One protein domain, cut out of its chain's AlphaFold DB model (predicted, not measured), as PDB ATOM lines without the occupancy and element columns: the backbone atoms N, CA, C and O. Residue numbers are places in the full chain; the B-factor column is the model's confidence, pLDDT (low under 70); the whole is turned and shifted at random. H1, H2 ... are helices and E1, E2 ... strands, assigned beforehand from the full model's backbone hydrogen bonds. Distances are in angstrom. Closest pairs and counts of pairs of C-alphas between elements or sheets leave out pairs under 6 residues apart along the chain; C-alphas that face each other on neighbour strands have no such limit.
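Overview. This is residues 286 to 369 of the 563 residues of an uncharacterized protein of Firmicutes bacterium (UniProt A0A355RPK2). What is the main picture? A strongly twisted sheet of four strands has H1 and H3 over one face and no named helix on the other, while the long link after H1 and the short H2 make a loop at one end of the long axis. What is it built of? The printed part has 84 residues, along the chain E1 H1 H2 H3 E2 E3 E4, in sheet order E1 - E4 - E3 - E2, all antiparallel; the class is mixed, in two layers, helices on one face of a sheet. How large is it? It is compact, with a radius of gyration of the C-alphas of 12.6 A, and spans 38 by 21 by 19 A.

Along the chain. Where are the helices? After E1, residues 286 to 288, from C-alpha 286 at (194.210, 160.089, 194.520), come H1, residues 291 to 301, 15.5 A, H2, residues 315 to 318, and H3, residues 325 to 339, 21.0 A. Which strands follow? E2 is residues 344 to 349, 16.3 A, E3 352 to 359, 22.4 A, and E4 362 to 368, 20.4 A, ending at C-alpha 368 (183.069, 157.352, 200.189).

Arrangement. How do the strands pair? N 288 of E1 and O 363 of E4 are 3.1 A apart, N 364 of E4 and O 357 of E3 2.8 A, and N 354 of E3 and O 347 of E2 2.8 A, within hydrogen-bond range. E2, E3 and E4 form a meander, each strand the antiparallel neighbour of the one before. Where are the helices? H1 is on the sheet over E1, at a height of 4.2 A, only just above the sheet's level; H3, on the same face, is over E3 at 8.9 A. H3 touches H1 with residues 332 to 336 alone, closest C-alphas Val 291 and Thr 332, 6.4 A, at a steep tilt of 56 degrees, opposite ways. Are their backbones regularly spaced? Every O i to N i+4 pair is within hydrogen-bond range in H1 and H3; H2 is too short for one.

Size, cuts and confidence. Which link is long? H1 to H2, 13 residues. Is anything cut or uncertain? The printed part has no cut, and no printed residue is under 70 in pLDDT.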
ATOM      1  N   GLY A 286     193.351 159.717 195.629       95.81
ATOM      2  CA  GLY A 286     194.210 160.089 194.520       95.81
ATOM      3  C   GLY A 286     194.784 161.478 194.776       95.81
ATOM      4  O   GLY A 286     194.102 162.334 195.351       95.81
ATOM      5  N   SER A 287     196.028 161.696 194.364       96.19
ATOM      6  CA  SER A 287     196.711 162.985 194.429       96.19
ATOM      7  C   SER A 287     197.075 163.478 193.029       96.19
ATOM      8  O   SER A 287     197.477 162.708 192.160       96.19
ATOM      9  N   GLY A 288     196.909 164.780 192.801       95.50
ATOM     10  CA  GLY A 288     197.058 165.388 191.480       95.50
ATOM     11  C   GLY A 288     197.422 166.861 191.566       95.50
ATOM     12  O   GLY A 288     197.108 167.526 192.555       95.50
ATOM     13  N   TRP A 289     198.092 167.382 190.537       95.88
ATOM     14  CA  TRP A 289     198.349 168.824 190.427       95.88
ATOM     15  C   TRP A 289     197.074 169.555 189.995       95.88
ATOM     16  O   TRP A 289     196.815 170.669 190.450       95.88
ATOM     17  N   LYS A 290     196.243 168.891 189.186       97.25
ATOM     18  CA  LYS A 290     194.855 169.251 188.900       97.25
ATOM     19  C   LYS A 290     193.892 168.333 189.660       97.25
ATOM     20  O   LYS A 290     194.261 167.245 190.109       97.25
ATOM     21  N   VAL A 291     192.636 168.762 189.784       96.88
ATOM     22  CA  VAL A 291     191.550 167.937 190.342       96.88
ATOM     23  C   VAL A 291     191.300 166.709 189.464       96.88
ATOM     24  O   VAL A 291     191.060 165.626 189.986       96.88
ATOM     25  N   GLU A 292     191.409 166.878 188.151       97.69
ATOM     26  CA  GLU A 292     191.241 165.869 187.111       97.69
ATOM     27  C   GLU A 292     192.185 164.675 187.314       97.69
ATOM     28  O   GLU A 292     191.731 163.531 187.335       97.69
ATOM     29  N   ASP A 293     193.480 164.933 187.541       96.75
ATOM     30  CA  ASP A 293     194.488 163.884 187.750       96.75
ATOM     31  C   ASP A 293     194.178 163.077 189.029       96.75
ATOM     32  O   ASP A 293     194.186 161.844 189.028       96.75
ATOM     33  N   ALA A 294     193.834 163.782 190.116       97.12
ATOM     34  CA  ALA A 294     193.454 163.170 191.387       97.12
ATOM     35  C   ALA A 294     192.163 162.341 191.256       97.12
ATOM     36  O   ALA A 294     192.083 161.229 191.776       97.12
ATOM     37  N   LEU A 295     191.162 162.859 190.537       96.94
ATOM     38  CA  LEU A 295     189.874 162.206 190.302       96.94
ATOM     39  C   LEU A 295     190.030 160.934 189.454       96.94
ATOM     40  O   LEU A 295     189.420 159.913 189.780       96.94
ATOM     41  N   HIS A 296     190.889 160.957 188.429       95.94
ATOM     42  CA  HIS A 296     191.258 159.763 187.665       95.94
ATOM     43  C   HIS A 296     191.952 158.710 188.539       95.94
ATOM     44  O   HIS A 296     191.552 157.548 188.499       95.94
ATOM     45  N   GLN A 297     192.925 159.097 189.371       96.31
ATOM     46  CA  GLN A 297     193.643 158.149 190.233       96.31
ATOM     47  C   GLN A 297     192.732 157.507 191.302       96.31
ATOM     48  O   GLN A 297     192.872 156.320 191.603       96.31
ATOM     49  N   VAL A 298     191.751 158.243 191.844       96.31
ATOM     50  CA  VAL A 298     190.702 157.648 192.697       96.31
ATOM     51  C   VAL A 298     189.857 156.651 191.904       96.31
ATOM     52  O   VAL A 298     189.612 155.541 192.379       96.31
ATOM     53  N   ALA A 299     189.396 157.034 190.711       95.50
ATOM     54  CA  ALA A 299     188.531 156.191 189.896       95.50
ATOM     55  C   ALA A 299     189.227 154.880 189.493       95.50
ATOM     56  O   ALA A 299     188.642 153.814 189.676       95.50
ATOM     57  N   GLU A 300     190.493 154.930 189.069       94.81
ATOM     58  CA  GLU A 300     191.303 153.747 188.751       94.81
ATOM     59  C   GLU A 300     191.429 152.790 189.952       94.81
ATOM     60  O   GLU A 300     191.201 151.582 189.812       94.81
ATOM     61  N   HIS A 301     191.702 153.324 191.151       95.12
ATOM     62  CA  HIS A 301     191.793 152.534 192.384       95.12
ATOM     63  C   HIS A 301     190.484 151.809 192.729       95.12
ATOM     64  O   HIS A 301     190.512 150.659 193.164       95.12
ATOM     65  N   TYR A 302     189.335 152.453 192.504       93.94
ATOM     66  CA  TYR A 302     188.009 151.846 192.677       93.94
ATOM     67  C   TYR A 302     187.496 151.111 191.420       93.94
ATOM     68  O   TYR A 302     186.347 150.673 191.390       93.94
ATOM     69  N   HIS A 303     188.348 150.946 190.399       94.44
ATOM     70  CA  HIS A 303     188.058 150.294 189.116       94.44
ATOM     71  C   HIS A 303     186.840 150.878 188.377       94.44
ATOM     72  O   HIS A 303     186.068 150.150 187.751       94.44
ATOM     73  N   LEU A 304     186.672 152.199 188.458       94.50
ATOM     74  CA  LEU A 304     185.639 152.968 187.773       94.50
ATOM     75  C   LEU A 304     186.221 153.666 186.541       94.50
ATOM     76  O   LEU A 304     187.294 154.264 186.607       94.50
ATOM     77  N   MET A 305     185.496 153.625 185.425       94.31
ATOM     78  CA  MET A 305     185.903 154.241 184.162       94.31
ATOM     79  C   MET A 305     184.826 155.207 183.673       94.31
ATOM     80  O   MET A 305     183.697 154.798 183.413       94.31
ATOM     81  N   PHE A 306     185.196 156.475 183.496       95.94
ATOM     82  CA  PHE A 306     184.342 157.475 182.862       95.94
ATOM     83  C   PHE A 306     184.282 157.201 181.352       95.94
ATOM     84  O   PHE A 306     185.260 157.427 180.640       95.94
ATOM     85  N   ARG A 307     183.159 156.661 180.869       94.62
ATOM     86  CA  ARG A 307     182.984 156.274 179.458       94.62
ATOM     87  C   ARG A 307     182.456 157.411 178.588       94.62
ATOM     88  O   ARG A 307     181.781 158.323 179.065       94.62
ATOM     89  N   ASP A 308     182.668 157.296 177.283       95.00
ATOM     90  CA  ASP A 308     181.897 158.079 176.321       95.00
ATOM     91  C   ASP A 308     180.398 157.689 176.407       95.00
ATOM     92  O   ASP A 308     180.090 156.488 176.450       95.00
ATOM     93  N   PRO A 309     179.452 158.650 176.435       93.44
ATOM     94  CA  PRO A 309     178.016 158.366 176.462       93.44
ATOM     95  C   PRO A 309     177.521 157.421 175.354       93.44
ATOM     96  O   PRO A 309     176.575 156.669 175.597       93.44
ATOM     97  N   SER A 310     178.159 157.428 174.177       94.69
ATOM     98  CA  SER A 310     177.824 156.578 173.021       94.69
ATOM     99  C   SER A 310     178.229 155.107 173.184       94.69
ATOM    100  O   SER A 310     177.650 154.232 172.536       94.69
ATOM    101  N   ILE A 311     179.189 154.803 174.066       92.88
ATOM    102  CA  ILE A 311     179.620 153.431 174.359       92.88
ATOM    103  C   ILE A 311     178.650 152.829 175.386       92.88
ATOM    104  O   ILE A 311     178.498 153.399 176.464       92.88
ATOM    105  N   PRO A 312     177.999 151.678 175.129       94.00
ATOM    106  CA  PRO A 312     177.053 151.094 176.078       94.00
ATOM    107  C   PRO A 312     177.747 150.637 177.371       94.00
ATOM    108  O   PRO A 312     178.817 150.025 177.337       94.00
ATOM    109  N   PHE A 313     177.112 150.882 178.521       95.44
ATOM    110  CA  PHE A 313     177.658 150.484 179.818       95.44
ATOM    111  C   PHE A 313     177.811 148.961 179.938       95.44
ATOM    112  O   PHE A 313     176.849 148.195 179.867       95.44
ATOM    113  N   VAL A 314     179.044 148.531 180.205       95.06
ATOM    114  CA  VAL A 314     179.394 147.140 180.518       95.06
ATOM    115  C   VAL A 314     180.093 147.103 181.872       95.06
ATOM    116  O   VAL A 314     181.270 147.448 181.973       95.06
ATOM    117  N   LYS A 315     179.386 146.638 182.907       92.31
ATOM    118  CA  LYS A 315     179.873 146.570 184.299       92.31
ATOM    119  C   LYS A 315     181.250 145.905 184.460       92.31
ATOM    120  O   LYS A 315     182.081 146.375 185.222       92.31
ATOM    121  N   GLY A 316     181.518 144.836 183.708       91.69
ATOM    122  CA  GLY A 316     182.806 144.124 183.743       91.69
ATOM    123  C   GLY A 316     183.988 144.847 183.076       91.69
ATOM    124  O   GLY A 316     185.068 144.270 183.010       91.69
ATOM    125  N   VAL A 317     183.774 146.057 182.547       90.81
ATOM    126  CA  VAL A 317     184.793 146.911 181.905       90.81
ATOM    127  C   VAL A 317     184.858 148.286 182.576       90.81
ATOM    128  O   VAL A 317     185.948 148.808 182.770       90.81
ATOM    129  N   HIS A 318     183.705 148.851 182.948       92.19
ATOM    130  CA  HIS A 318     183.596 150.230 183.436       92.19
ATOM    131  C   HIS A 318     183.456 150.361 184.964       92.19
ATOM    132  O   HIS A 318     183.516 151.473 185.483       92.19
ATOM    133  N   GLY A 319     183.275 149.244 185.679       92.50
ATOM    134  CA  GLY A 319     183.162 149.203 187.138       92.50
ATOM    135  C   GLY A 319     181.738 149.008 187.664       92.50
ATOM    136  O   GLY A 319     180.788 148.761 186.918       92.50
ATOM    137  N   ASP A 320     181.586 149.097 188.988       90.19
ATOM    138  CA  ASP A 320     180.300 148.938 189.686       90.19
ATOM    139  C   ASP A 320     179.306 150.091 189.449       90.19
ATOM    140  O   ASP A 320     178.109 149.919 189.696       90.19
ATOM    141  N   VAL A 321     179.789 151.240 188.964       91.88
ATOM    142  CA  VAL A 321     179.023 152.470 188.710       91.88
ATOM    143  C   VAL A 321     179.047 152.776 187.214       91.88
ATOM    144  O   VAL A 321     180.108 152.711 186.601       91.88
ATOM    145  N   ASP A 322     177.905 153.150 186.633       94.12
ATOM    146  CA  ASP A 322     177.890 153.783 185.310       94.12
ATOM    147  C   ASP A 322     178.228 155.271 185.472       94.12
ATOM    148  O   ASP A 322     177.497 155.999 186.146       94.12
ATOM    149  N   LEU A 323     179.365 155.692 184.916       95.62
ATOM    150  CA  LEU A 323     179.868 157.065 184.940       95.62
ATOM    151  C   LEU A 323     180.334 157.440 183.536       95.62
ATOM    152  O   LEU A 323     181.058 156.681 182.893       95.62
ATOM    153  N   THR A 324     179.955 158.623 183.071       96.94
ATOM    154  CA  THR A 324     180.315 159.142 181.749       96.94
ATOM    155  C   THR A 324     181.321 160.290 181.834       96.94
ATOM    156  O   THR A 324     181.543 160.864 182.899       96.94
ATOM    157  N   LEU A 325     181.910 160.684 180.703       96.00
ATOM    158  CA  LEU A 325     182.735 161.897 180.619       96.00
ATOM    159  C   LEU A 325     181.966 163.162 181.066       96.00
ATOM    160  O   LEU A 325     182.532 164.016 181.743       96.00
ATOM    161  N   ALA A 326     180.653 163.231 180.819       95.81
ATOM    162  CA  ALA A 326     179.814 164.324 181.317       95.81
ATOM    163  C   ALA A 326     179.650 164.307 182.854       95.81
ATOM    164  O   ALA A 326     179.456 165.359 183.463       95.81
ATOM    165  N   ASP A 327     179.747 163.143 183.510       96.19
ATOM    166  CA  ASP A 327     179.814 163.054 184.976       96.19
ATOM    167  C   ASP A 327     181.176 163.531 185.501       96.19
ATOM    168  O   ASP A 327     181.237 164.231 186.512       96.19
ATOM    169  N   PHE A 328     182.269 163.199 184.804       96.69
ATOM    170  CA  PHE A 328     183.621 163.648 185.149       96.69
ATOM    171  C   PHE A 328     183.730 165.179 185.148       96.69
ATOM    172  O   PHE A 328     184.198 165.771 186.125       96.69
ATOM    173  N   GLU A 329     183.241 165.828 184.089       96.38
ATOM    174  CA  GLU A 329     183.214 167.290 183.958       96.38
ATOM    175  C   GLU A 329     182.346 167.953 185.039       96.38
ATOM    176  O   GLU A 329     182.755 168.952 185.639       96.38
ATOM    177  N   GLN A 330     181.179 167.375 185.356       96.50
ATOM    178  CA  GLN A 330     180.298 167.867 186.421       96.50
ATOM    179  C   GLN A 330     180.929 167.743 187.812       96.50
ATOM    180  O   GLN A 330     180.890 168.702 188.588       96.50
ATOM    181  N   ILE A 331     181.528 166.591 188.141       96.94
ATOM    182  CA  ILE A 331     182.228 166.375 189.416       96.94
ATOM    183  C   ILE A 331     183.389 167.368 189.542       96.94
ATOM    184  O   ILE A 331     183.480 168.074 190.546       96.94
ATOM    185  N   THR A 332     184.225 167.478 188.509       96.88
ATOM    186  CA  THR A 332     185.399 168.364 188.466       96.88
ATOM    187  C   THR A 332     185.008 169.835 188.624       96.88
ATOM    188  O   THR A 332     185.500 170.519 189.525       96.88
ATOM    189  N   SER A 333     184.046 170.314 187.829       96.50
ATOM    190  CA  SER A 333     183.543 171.696 187.900       96.50
ATOM    191  C   SER A 333     182.956 172.022 189.276       96.50
ATOM    192  O   SER A 333     183.162 173.113 189.816       96.50
ATOM    193  N   ARG A 334     182.256 171.058 189.891       96.25
ATOM    194  CA  ARG A 334     181.680 171.202 191.232       96.25
ATOM    195  C   ARG A 334     182.745 171.209 192.330       96.25
ATOM    196  O   ARG A 334     182.613 171.994 193.268       96.25
ATOM    197  N   ILE A 335     183.807 170.410 192.201       96.31
ATOM    198  CA  ILE A 335     184.970 170.462 193.099       96.31
ATOM    199  C   ILE A 335     185.629 171.844 193.022       96.31
ATOM    200  O   ILE A 335     185.768 172.484 194.064       96.31
ATOM    201  N   TYR A 336     185.971 172.348 191.829       96.00
ATOM    202  CA  TYR A 336     186.595 173.673 191.681       96.00
ATOM    203  C   TYR A 336     185.708 174.801 192.233       96.00
ATOM    204  O   TYR A 336     186.180 175.636 193.008       96.00
ATOM    205  N   SER A 337     184.409 174.787 191.913       94.94
ATOM    206  CA  SER A 337     183.438 175.767 192.418       94.94
ATOM    207  C   SER A 337     183.376 175.796 193.952       94.94
ATOM    208  O   SER A 337     183.394 176.870 194.556       94.94
ATOM    209  N   LEU A 338     183.387 174.633 194.613       94.06
ATOM    210  CA  LEU A 338     183.353 174.553 196.075       94.06
ATOM    211  C   LEU A 338     184.720 174.860 196.721       94.06
ATOM    212  O   LEU A 338     184.762 175.555 197.740       94.06
ATOM    213  N   LEU A 339     185.831 174.386 196.141       92.75
ATOM    214  CA  LEU A 339     187.187 174.627 196.655       92.75
ATOM    215  C   LEU A 339     187.628 176.091 196.516       92.75
ATOM    216  O   LEU A 339     188.464 176.543 197.294       92.75
ATOM    217  N   SER A 340     187.020 176.866 195.610       88.06
ATOM    218  CA  SER A 340     187.233 178.321 195.529       88.06
ATOM    219  C   SER A 340     186.899 179.067 196.834       88.06
ATOM    220  O   SER A 340     187.391 180.171 197.050       88.06
ATOM    221  N   LYS A 341     186.085 178.463 197.717       87.19
ATOM    222  CA  LYS A 341     185.604 179.065 198.975       87.19
ATOM    223  C   LYS A 341     186.112 178.366 200.240       87.19
ATOM    224  O   LYS A 341     185.907 178.893 201.332       87.19
ATOM    225  N   LYS A 342     186.698 177.165 200.135       91.50
ATOM    226  CA  LYS A 342     187.112 176.323 201.277       91.50
ATOM    227  C   LYS A 342     188.261 175.393 200.895       91.50
ATOM    228  O   LYS A 342     188.181 174.722 199.876       91.50
ATOM    229  N   ASN A 343     189.247 175.225 201.778       90.69
ATOM    230  CA  ASN A 343     190.348 174.272 201.557       90.69
ATOM    231  C   ASN A 343     189.893 172.800 201.522       90.69
ATOM    232  O   ASN A 343     190.595 171.968 200.959       90.69
ATOM    233  N   LYS A 344     188.729 172.469 202.098       95.19
ATOM    234  CA  LYS A 344     188.151 171.120 202.085       95.19
ATOM    235  C   LYS A 344     186.646 171.163 201.857       95.19
ATOM    236  O   LYS A 344     185.947 172.007 202.425       95.19
ATOM    237  N   THR A 345     186.151 170.256 201.023       95.19
ATOM    238  CA  THR A 345     184.753 170.171 200.591       95.19
ATOM    239  C   THR A 345     184.300 168.715 200.505       95.19
ATOM    240  O   THR A 345     185.110 167.803 200.341       95.19
ATOM    241  N   SER A 346     182.992 168.485 200.611       95.12
ATOM    242  CA  SER A 346     182.377 167.213 200.237       95.12
ATOM    243  C   SER A 346     180.971 167.425 199.682       95.12
ATOM    244  O   SER A 346     180.305 168.413 200.005       95.12
ATOM    245  N   PHE A 347     180.525 166.517 198.816       95.25
ATOM    246  CA  PHE A 347     179.158 166.475 198.297       95.25
ATOM    247  C   PHE A 347     178.783 165.057 197.855       95.25
ATOM    248  O   PHE A 347     179.631 164.286 197.415       95.25
ATOM    249  N   MET A 348     177.495 164.718 197.922       94.00
ATOM    250  CA  MET A 348     176.988 163.487 197.311       94.00
ATOM    251  C   MET A 348     176.937 163.631 195.785       94.00
ATOM    252  O   MET A 348     176.382 164.608 195.275       94.00
ATOM    253  N   TYR A 349     177.463 162.636 195.070       92.62
ATOM    254  CA  TYR A 349     177.280 162.443 193.635       92.62
ATOM    255  C   TYR A 349     176.641 161.075 193.382       92.62
ATOM    256  O   TYR A 349     177.170 160.045 193.796       92.62
ATOM    257  N   SER A 350     175.481 161.061 192.719       89.00
ATOM    258  CA  SER A 350     174.637 159.871 192.539       89.00
ATOM    259  C   SER A 350     174.345 159.140 193.865       89.00
ATOM    260  O   SER A 350     173.409 159.513 194.574       89.00
ATOM    261  N   PHE A 351     175.150 158.141 194.242       89.56
ATOM    262  CA  PHE A 351     175.025 157.399 195.500       89.56
ATOM    263  C   PHE A 351     176.273 157.400 196.396       89.56
ATOM    264  O   PHE A 351     176.204 156.841 197.484       89.56
ATOM    265  N   PHE A 352     177.386 158.030 196.014       93.19
ATOM    266  CA  PHE A 352     178.607 158.101 196.831       93.19
ATOM    267  C   PHE A 352     178.950 159.546 197.205       93.19
ATOM    268  O   PHE A 352     178.493 160.484 196.555       93.19
ATOM    269  N   GLU A 353     179.722 159.749 198.272       95.56
ATOM    270  CA  GLU A 353     180.241 161.083 198.592       95.56
ATOM    271  C   GLU A 353     181.591 161.290 197.901       95.56
ATOM    272  O   GLU A 353     182.491 160.459 198.024       95.56
ATOM    273  N   VAL A 354     181.737 162.409 197.197       96.19
ATOM    274  CA  VAL A 354     183.024 162.917 196.725       96.19
ATOM    275  C   VAL A 354     183.540 163.895 197.774       96.19
ATOM    276  O   VAL A 354     182.849 164.855 198.120       96.19
ATOM    277  N   ILE A 355     184.747 163.658 198.281       96.62
ATOM    278  CA  ILE A 355     185.460 164.566 199.189       96.62
ATOM    279  C   ILE A 355     186.666 165.107 198.428       96.62
ATOM    280  O   ILE A 355     187.389 164.330 197.808       96.62
ATOM    281  N   ALA A 356     186.908 166.414 198.489       96.81
ATOM    282  CA  ALA A 356     188.073 167.041 197.877       96.81
ATOM    283  C   ALA A 356     188.760 167.999 198.858       96.81
ATOM    284  O   ALA A 356     188.108 168.716 199.619       96.81
ATOM    285  N   GLU A 357     190.088 168.005 198.845       96.50
ATOM    286  CA  GLU A 357     190.926 168.792 199.745       96.50
ATOM    287  C   GLU A 357     192.106 169.386 198.975       96.50
ATOM    288  O   GLU A 357     192.817 168.683 198.258       96.50
ATOM    289  N   LYS A 358     192.307 170.697 199.112       96.19
ATOM    290  CA  LYS A 358     193.446 171.411 198.542       96.19
ATOM    291  C   LYS A 358     194.629 171.298 199.500       96.19
ATOM    292  O   LYS A 358     194.526 171.680 200.663       96.19
ATOM    293  N   VAL A 359     195.750 170.800 198.992       95.38
ATOM    294  CA  VAL A 359     197.010 170.617 199.722       95.38
ATOM    295  C   VAL A 359     198.107 171.485 199.101       95.38
ATOM    296  O   VAL A 359     197.951 171.990 197.993       95.38
ATOM    297  N   ASN A 360     199.227 171.667 199.807       89.38
ATOM    298  CA  ASN A 360     200.291 172.603 199.405       89.38
ATOM    299  C   ASN A 360     200.777 172.408 197.955       89.38
ATOM    300  O   ASN A 360     201.080 173.389 197.283       89.38
ATOM    301  N   ASN A 361     200.798 171.160 197.470       89.38
ATOM    302  CA  ASN A 361     201.296 170.789 196.143       89.38
ATOM    303  C   ASN A 361     200.191 170.202 195.231       89.38
ATOM    304  O   ASN A 361     200.486 169.344 194.400       89.38
ATOM    305  N   GLY A 362     198.924 170.611 195.401       95.06
ATOM    306  CA  GLY A 362     197.821 170.212 194.512       95.06
ATOM    307  C   GLY A 362     196.524 169.852 195.239       95.06
ATOM    308  O   GLY A 362     196.071 170.568 196.134       95.06
ATOM    309  N   PHE A 363     195.914 168.735 194.848       97.19
ATOM    310  CA  PHE A 363     194.610 168.280 195.330       97.19
ATOM    311  C   PHE A 363     194.644 166.811 195.755       97.19
ATOM    312  O   PHE A 363     195.277 165.981 195.104       97.19
ATOM    313  N   HIS A 364     193.913 166.489 196.822       97.50
ATOM    314  CA  HIS A 364     193.521 165.128 197.184       97.50
ATOM    315  C   HIS A 364     192.015 164.958 196.966       97.50
ATOM    316  O   HIS A 364     191.224 165.796 197.407       97.50
ATOM    317  N   VAL A 365     191.611 163.860 196.329       97.44
ATOM    318  CA  VAL A 365     190.199 163.485 196.136       97.44
ATOM    319  C   VAL A 365     189.955 162.114 196.768       97.44
ATOM    320  O   VAL A 365     190.842 161.269 196.756       97.44
ATOM    321  N   TYR A 366     188.761 161.887 197.319       96.69
ATOM    322  CA  TYR A 366     188.327 160.627 197.935       96.69
ATOM    323  C   TYR A 366     186.903 160.287 197.469       96.69
ATOM    324  O   TYR A 366     186.075 161.191 197.329       96.69
ATOM    325  N   PHE A 367     186.583 158.995 197.331       95.56
ATOM    326  CA  PHE A 367     185.203 158.508 197.189       95.56
ATOM    327  C   PHE A 367     184.783 157.707 198.434       95.56
ATOM    328  O   PHE A 367     185.427 156.720 198.787       95.56
ATOM    329  N   ASP A 368     183.682 158.097 199.081       94.06
ATOM    330  CA  ASP A 368     183.069 157.352 200.189       94.06
ATOM    331  C   ASP A 368     181.760 156.679 199.745       94.06
ATOM    332  O   ASP A 368     180.674 157.269 199.744       94.06
ATOM    333  N   PHE A 369     181.869 155.396 199.402       90.56
ATOM    334  CA  PHE A 369     180.734 154.528 199.077       90.56
ATOM    335  C   PHE A 369     179.976 154.023 200.322       90.56
ATOM    336  O   PHE A 369     178.893 153.456 200.189       90.56
TER     337      PHE A 369